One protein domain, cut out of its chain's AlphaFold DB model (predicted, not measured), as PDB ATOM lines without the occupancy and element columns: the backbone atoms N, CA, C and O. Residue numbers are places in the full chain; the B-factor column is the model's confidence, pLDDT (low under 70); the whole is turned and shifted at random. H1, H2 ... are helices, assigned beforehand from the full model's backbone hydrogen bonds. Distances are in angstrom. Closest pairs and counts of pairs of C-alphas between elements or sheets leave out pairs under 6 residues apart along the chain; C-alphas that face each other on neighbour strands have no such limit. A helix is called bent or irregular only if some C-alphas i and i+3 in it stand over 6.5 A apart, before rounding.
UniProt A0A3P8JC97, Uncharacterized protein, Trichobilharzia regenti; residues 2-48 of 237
ATOM      1  N   LEU A   2     195.706 210.177 280.270       65.62
ATOM      2  CA  LEU A   2     195.359 208.987 281.079       65.62
ATOM      3  C   LEU A   2     196.308 208.646 282.249       65.62
ATOM      4  O   LEU A   2     195.836 208.489 283.363       65.62
ATOM      5  N   PHE A   3     197.630 208.584 282.043       69.00
ATOM      6  CA  PHE A   3     198.563 208.281 283.145       69.00
ATOM      7  C   PHE A   3     198.546 209.333 284.262       69.00
ATOM      8  O   PHE A   3     198.576 208.973 285.429       69.00
ATOM      9  N   SER A   4     198.436 210.621 283.921       70.31
ATOM     10  CA  SER A   4     198.433 211.707 284.912       70.31
ATOM     11  C   SER A   4     197.208 211.622 285.809       70.31
ATOM     12  O   SER A   4     197.318 211.782 287.018       70.31
ATOM     13  N   ASP A   5     196.051 211.346 285.214       75.62
ATOM     14  CA  ASP A   5     194.785 211.243 285.937       75.62
ATOM     15  C   ASP A   5     194.766 209.991 286.831       75.62
ATOM     16  O   ASP A   5     194.218 210.005 287.932       75.62
ATOM     17  N   VAL A   6     195.438 208.921 286.399       75.81
ATOM     18  CA  VAL A   6     195.639 207.706 287.198       75.81
ATOM     19  C   VAL A   6     196.582 207.968 288.379       75.81
ATOM     20  O   VAL A   6     196.202 207.680 289.509       75.81
ATOM     21  N   PHE A   7     197.753 208.579 288.173       78.31
ATOM     22  CA  PHE A   7     198.675 208.910 289.273       78.31
ATOM     23  C   PHE A   7     198.056 209.880 290.293       78.31
ATOM     24  O   PHE A   7     198.314 209.760 291.488       78.31
ATOM     25  N   ASN A   8     197.189 210.795 289.849       79.00
ATOM     26  CA  ASN A   8     196.521 211.766 290.720       79.00
ATOM     27  C   ASN A   8     195.370 211.180 291.559       79.00
ATOM     28  O   ASN A   8     194.897 211.837 292.484       79.00
ATOM     29  N   THR A   9     194.883 209.979 291.238       83.81
ATOM     30  CA  THR A   9     193.706 209.374 291.893       83.81
ATOM     31  C   THR A   9     194.028 208.110 292.684       83.81
ATOM     32  O   THR A   9     193.133 207.526 293.303       83.81
ATOM     33  N   LYS A  10     195.286 207.664 292.674       81.75
ATOM     34  CA  LYS A  10     195.729 206.429 293.326       81.75
ATOM     35  C   LYS A  10     196.616 206.717 294.543       81.75
ATOM     36  O   LYS A  10     197.309 207.731 294.575       81.75
ATOM     37  N   PRO A  11     196.586 205.845 295.568       86.44
ATOM     38  CA  PRO A  11     197.499 205.947 296.699       86.44
ATOM     39  C   PRO A  11     198.941 205.651 296.265       86.44
ATOM     40  O   PRO A  11     199.167 204.934 295.289       86.44
ATOM     41  N   ILE A  12     199.912 206.158 297.031       84.12
ATOM     42  CA  ILE A  12     201.339 206.095 296.679       84.12
ATOM     43  C   ILE A  12     201.844 204.669 296.423       84.12
ATOM     44  O   ILE A  12     202.599 204.463 295.482       84.12
ATOM     45  N   SER A  13     201.347 203.679 297.171       82.31
ATOM     46  CA  SER A  13     201.716 202.269 297.002       82.31
ATOM     47  C   SER A  13     201.354 201.709 295.624       82.31
ATOM     48  O   SER A  13     202.101 200.923 295.058       82.31
ATOM     49  N   VAL A  14     200.222 202.138 295.058       84.25
ATOM     50  CA  VAL A  14     199.785 201.738 293.710       84.25
ATOM     51  C   VAL A  14     200.538 202.542 292.650       84.25
ATOM     52  O   VAL A  14     200.879 202.015 291.594       84.25
ATOM     53  N   CYS A  15     200.836 203.811 292.934       83.12
ATOM     54  CA  CYS A  15     201.653 204.642 292.054       83.12
ATOM     55  C   CYS A  15     203.078 204.087 291.894       83.12
ATOM     56  O   CYS A  15     203.604 204.139 290.788       83.12
ATOM     57  N   GLU A  16     203.687 203.528 292.943       83.75
ATOM     58  CA  GLU A  16     205.015 202.898 292.872       83.75
ATOM     59  C   GLU A  16     205.036 201.692 291.918       83.75
ATOM     60  O   GLU A  16     205.885 201.625 291.029       83.75
ATOM     61  N   GLU A  17     204.061 200.786 292.031       83.44
ATOM     62  CA  GLU A  17     203.932 199.625 291.137       83.44
ATOM     63  C   GLU A  17     203.710 200.057 289.675       83.44
ATOM     64  O   GLU A  17     204.355 199.561 288.747       83.44
ATOM     65  N   MET A  18     202.844 201.053 289.464       77.00
ATOM     66  CA  MET A  18     202.580 201.623 288.139       77.00
ATOM     67  C   MET A  18     203.794 202.345 287.547       77.00
ATOM     68  O   MET A  18     203.971 202.348 286.324       77.00
ATOM     69  N   PHE A  19     204.626 202.961 288.387       82.06
ATOM     70  CA  PHE A  19     205.861 203.603 287.950       82.06
ATOM     71  C   PHE A  19     206.872 202.565 287.452       82.06
ATOM     72  O   PHE A  19     207.445 202.768 286.384       82.06
ATOM     73  N   GLY A  20     207.002 201.420 288.134       81.25
ATOM     74  CA  GLY A  20     207.838 200.305 287.672       81.25
ATOM     75  C   GLY A  20     207.427 199.789 286.287       81.25
ATOM     76  O   GLY A  20     208.259 199.681 285.387       81.25
ATOM     77  N   PHE A  21     206.124 199.592 286.057       80.81
ATOM     78  CA  PHE A  21     205.604 199.224 284.731       80.81
ATOM     79  C   PHE A  21     205.934 200.271 283.650       80.81
ATOM     80  O   PHE A  21     206.262 199.943 282.503       80.81
ATOM     81  N   MET A  22     205.859 201.557 284.004       76.94
ATOM     82  CA  MET A  22     206.215 202.647 283.099       76.94
ATOM     83  C   MET A  22     207.716 202.651 282.768       76.94
ATOM     84  O   MET A  22     208.060 202.887 281.609       76.94
ATOM     85  N   GLU A  23     208.599 202.370 283.734       80.00
ATOM     86  CA  GLU A  23     210.052 202.267 283.521       80.00
ATOM     87  C   GLU A  23     210.427 201.124 282.573       80.00
ATOM     88  O   GLU A  23     211.259 201.317 281.685       80.00
ATOM     89  N   GLU A  24     209.777 199.966 282.683       81.12
ATOM     90  CA  GLU A  24     209.999 198.847 281.758       81.12
ATOM     91  C   GLU A  24     209.526 199.186 280.335       81.12
ATOM     92  O   GLU A  24     210.202 198.897 279.344       81.12
ATOM     93  N   THR A  25     208.395 199.886 280.220       74.25
ATOM     94  CA  THR A  25     207.773 200.211 278.926       74.25
ATOM     95  C   THR A  25     208.439 201.408 278.226       74.25
ATOM     96  O   THR A  25     208.359 201.551 277.000       74.25
ATOM     97  N   ILE A  26     209.136 202.287 278.963       71.94
ATOM     98  CA  ILE A  26     209.731 203.514 278.401       71.94
ATOM     99  C   ILE A  26     210.825 203.227 277.369       71.94
ATOM    100  O   ILE A  26     211.054 204.047 276.479       71.94
ATOM    101  N   ILE A  27     211.491 202.071 277.465       68.81
ATOM    102  CA  ILE A  27     212.529 201.645 276.517       68.81
ATOM    103  C   ILE A  27     211.906 201.425 275.134       68.81
ATOM    104  O   ILE A  27     212.427 201.939 274.151       68.81
ATOM    105  N   THR A  28     210.744 200.770 275.066       67.19
ATOM    106  CA  THR A  28     210.002 200.514 273.821       67.19
ATOM    107  C   THR A  28     209.312 201.770 273.279       67.19
ATOM    108  O   THR A  28     209.171 201.947 272.071       67.19
ATOM    109  N   LEU A  29     208.887 202.677 274.163       62.00
ATOM    110  CA  LEU A  29     208.182 203.903 273.774       62.00
ATOM    111  C   LEU A  29     209.099 204.985 273.183       62.00
ATOM    112  O   LEU A  29     208.609 205.842 272.449       62.00
ATOM    113  N   LYS A  30     210.410 204.955 273.468       63.62
ATOM    114  CA  LYS A  30     211.390 205.930 272.944       63.62
ATOM    115  C   LYS A  30     211.501 205.925 271.414       63.62
ATOM    116  O   LYS A  30     211.795 206.983 270.855       63.62
ATOM    117  N   ASP A  31     211.215 204.794 270.772       62.59
ATOM    118  CA  ASP A  31     211.360 204.594 269.322       62.59
ATOM    119  C   ASP A  31     210.117 205.001 268.512       62.59
ATOM    120  O   ASP A  31     210.132 205.008 267.280       62.59
ATOM    121  N   VAL A  32     209.024 205.383 269.180       62.75
ATOM    122  CA  VAL A  32     207.778 205.763 268.508       62.75
ATOM    123  C   VAL A  32     207.760 207.280 268.251       62.75
ATOM    124  O   VAL A  32     207.909 208.057 269.198       62.75
ATOM    125  N   PRO A  33     207.466 207.758 267.021       60.53
ATOM    126  CA  PRO A  33     207.341 209.193 266.708       60.53
ATOM    127  C   PRO A  33     206.341 209.951 267.607       60.53
ATOM    128  O   PRO A  33     206.467 211.156 267.827       60.53
ATOM    129  N   LEU A  34     205.369 209.232 268.181       54.84
ATOM    130  CA  LEU A  34     204.367 209.730 269.131       54.84
ATOM    131  C   LEU A  34     204.956 210.153 270.490       54.84
ATOM    132  O   LEU A  34     204.347 210.957 271.202       54.84
ATOM    133  N   PHE A  35     206.151 209.677 270.849       60.34
ATOM    134  CA  PHE A  35     206.793 210.006 272.123       60.34
ATOM    135  C   PHE A  35     207.217 211.477 272.208       60.34
ATOM    136  O   PHE A  35     207.291 212.037 273.304       60.34
ATOM    137  N   GLY A  36     207.408 212.149 271.065       59.50
ATOM    138  CA  GLY A  36     207.691 213.587 271.016       59.50
ATOM    139  C   GLY A  36     206.621 214.436 271.716       59.50
ATOM    140  O   GLY A  36     206.958 215.366 272.446       59.50
ATOM    141  N   SER A  37     205.341 214.062 271.582       59.75
ATOM    142  CA  SER A  37     204.212 214.736 272.249       59.75
ATOM    143  C   SER A  37     204.064 214.324 273.730       59.75
ATOM    144  O   SER A  37     203.665 215.123 274.582       59.75
ATOM    145  N   GLY A  38     204.459 213.091 274.073       63.34
ATOM    146  CA  GLY A  38     204.370 212.528 275.428       63.34
ATOM    147  C   GLY A  38     205.409 213.057 276.427       63.34
ATOM    148  O   GLY A  38     205.105 213.154 277.618       63.34
ATOM    149  N   ARG A  39     206.599 213.471 275.962       68.06
ATOM    150  CA  ARG A  39     207.717 213.949 276.809       68.06
ATOM    151  C   ARG A  39     207.328 215.082 277.759       68.06
ATOM    152  O   ARG A  39     207.597 215.007 278.952       68.06
ATOM    153  N   ASN A  40     206.635 216.101 277.252       69.31
ATOM    154  CA  ASN A  40     206.203 217.239 278.070       69.31
ATOM    155  C   ASN A  40     205.133 216.852 279.100       69.31
ATOM    156  O   ASN A  40     205.016 217.483 280.146       69.31
ATOM    157  N   THR A  41     204.336 215.822 278.814       70.31
ATOM    158  CA  THR A  41     203.334 215.317 279.758       70.31
ATOM    159  C   THR A  41     203.997 214.519 280.875       70.31
ATOM    160  O   THR A  41     203.656 214.740 282.028       70.31
ATOM    161  N   LEU A  42     204.993 213.683 280.563       71.62
ATOM    162  CA  LEU A  42     205.804 212.979 281.567       71.62
ATOM    163  C   LEU A  42     206.558 213.952 282.476       71.62
ATOM    164  O   LEU A  42     206.471 213.834 283.692       71.62
ATOM    165  N   LEU A  43     207.204 214.969 281.899       71.19
ATOM    166  CA  LEU A  43     207.871 216.014 282.680       71.19
ATOM    167  C   LEU A  43     206.898 216.741 283.616       71.19
ATOM    168  O   LEU A  43     207.216 216.939 284.781       71.19
ATOM    169  N   ARG A  44     205.694 217.092 283.143       71.19
ATOM    170  CA  ARG A  44     204.665 217.724 283.987       71.19
ATOM    171  C   ARG A  44     204.159 216.813 285.104       71.19
ATOM    172  O   ARG A  44     203.928 217.310 286.199       71.19
ATOM    173  N   MET A  45     204.015 215.512 284.847       70.81
ATOM    174  CA  MET A  45     203.627 214.540 285.875       70.81
ATOM    175  C   MET A  45     204.696 214.423 286.967       70.81
ATOM    176  O   MET A  45     204.363 214.514 288.142       70.81
ATOM    177  N   CYS A  46     205.977 214.300 286.599       72.19
ATOM    178  CA  CYS A  46     207.068 214.192 287.575       72.19
ATOM    179  C   CYS A  46     207.309 215.495 288.348       72.19
ATOM    180  O   CYS A  46     207.694 215.464 289.513       72.19
ATOM    181  N   ASN A  47     207.085 216.642 287.704       70.31
ATOM    182  CA  ASN A  47     207.362 217.943 288.299       70.31
ATOM    183  C   ASN A  47     206.193 218.521 289.103       70.31
ATOM    184  O   ASN A  47     206.419 219.531 289.762       70.31
ATOM    185  N   GLY A  48     204.990 217.929 289.059       61.50
ATOM    186  CA  GLY A  48     203.821 218.203 289.918       61.50
ATOM    187  C   GLY A  48     203.216 219.620 289.878       61.50
ATOM    188  O   GLY A  48     202.001 219.767 289.897       61.50
TER     189      GLY A  48
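What this domain is: This is residues 2 to 48 of the 237 residues of an uncharacterized protein of Trichobilharzia regenti (UniProt A0A3P8JC97). Three helices make an open, elongated frame with few contacts: the long helix H2 forms one long side, and the short H1 and the middle-sized H3 make the opposite side, with H1 beside the later part of H3. The links at residues 8 to 11 and residues 30 to 34 turn the chain at the two ends of H2, and no two helices clearly touch. The printed part has 47 residues, with three named helices in the order H1, H2, H3 and no named strand, and the class is all helix. The whole is only just compact, close to loose, with a radius of gyration of the C-alphas of 11.1 A. Its C-alphas span 32 by 20 by 16 A along their three main axes, an elongated outline.

How they stand to each other: Along the printed part, H1, residues 2 to 7, comes first, and a tight link of 4 residues joins it to H2, residues 12 to 29. H1 and H2 are close but not clearly touching, with 1 pair of C-alphas within 8 A, those of Phe 7 and Cys 15, 5.9 A apart. They run opposite ways at a steep tilt of 36 degrees, only just past shallow, and their centres are 11.9 A apart. A tight link of 5 residues leads from H2 to H3, residues 35 to 47. H2 and H3 are close but not clearly touching: their closest C-alphas, those of Leu 29 and Phe 35, are 6.5 A apart. These two run opposite ways at a shallow tilt of 25 degrees, with their centres 14.0 A apart. H1 and H3 are also close but not clearly touching, with 2 pairs of C-alphas within 8 A, the closest being those of Ser 4 and Met 45 at 6.0 A. H1 and H3 run the same way at a shallow tilt of 19 degrees. In H1 every O i to N i+4 pair is within hydrogen-bond range, while in H2 this holds for 11 of 14 pairs and in H3 for 7 of 9.

Where its parts are: H1, residues 2 to 7, begins with C-alpha 2 at (195.359, 208.987, 281.079) and is 8.8 A from first to last C-alpha. H2, residues 12 to 29, is the longest helix, with 18 residues and 24.0 A from C-alpha 12 at (201.339, 206.095, 296.679) to C-alpha 29. It has a kink of 33 degrees near residue 23. H2 is neither bent nor irregular, but only just: C-alphas 24 and 27 are 6.5 A apart. H3, residues 35 to 47, is 18.0 A from first to last C-alpha and ends with C-alpha 47 at (207.362, 217.943, 288.299). H3 is irregular, but only just: C-alphas 37 and 40 are 6.6 A apart, and its line is a rough one.

The domain as a whole: The two C-alphas farthest apart are those of Pro 11 and Pro 33, at 31.7 A. The first and last printed C-alphas, those of Leu 2 and Gly 48, are 15.3 A apart. The printed part runs from residue 2 to residue 48 of a full chain of 237 residues and has no cut. Both links are tight. The mean pLDDT of the printed part is 72.6, and 17 printed residues are under 70: residues 2 to 3, residues 27 to 40 and residue 48. By element the mean pLDDT of the model is 72 in H1, 78 in H2 and 68 in H3.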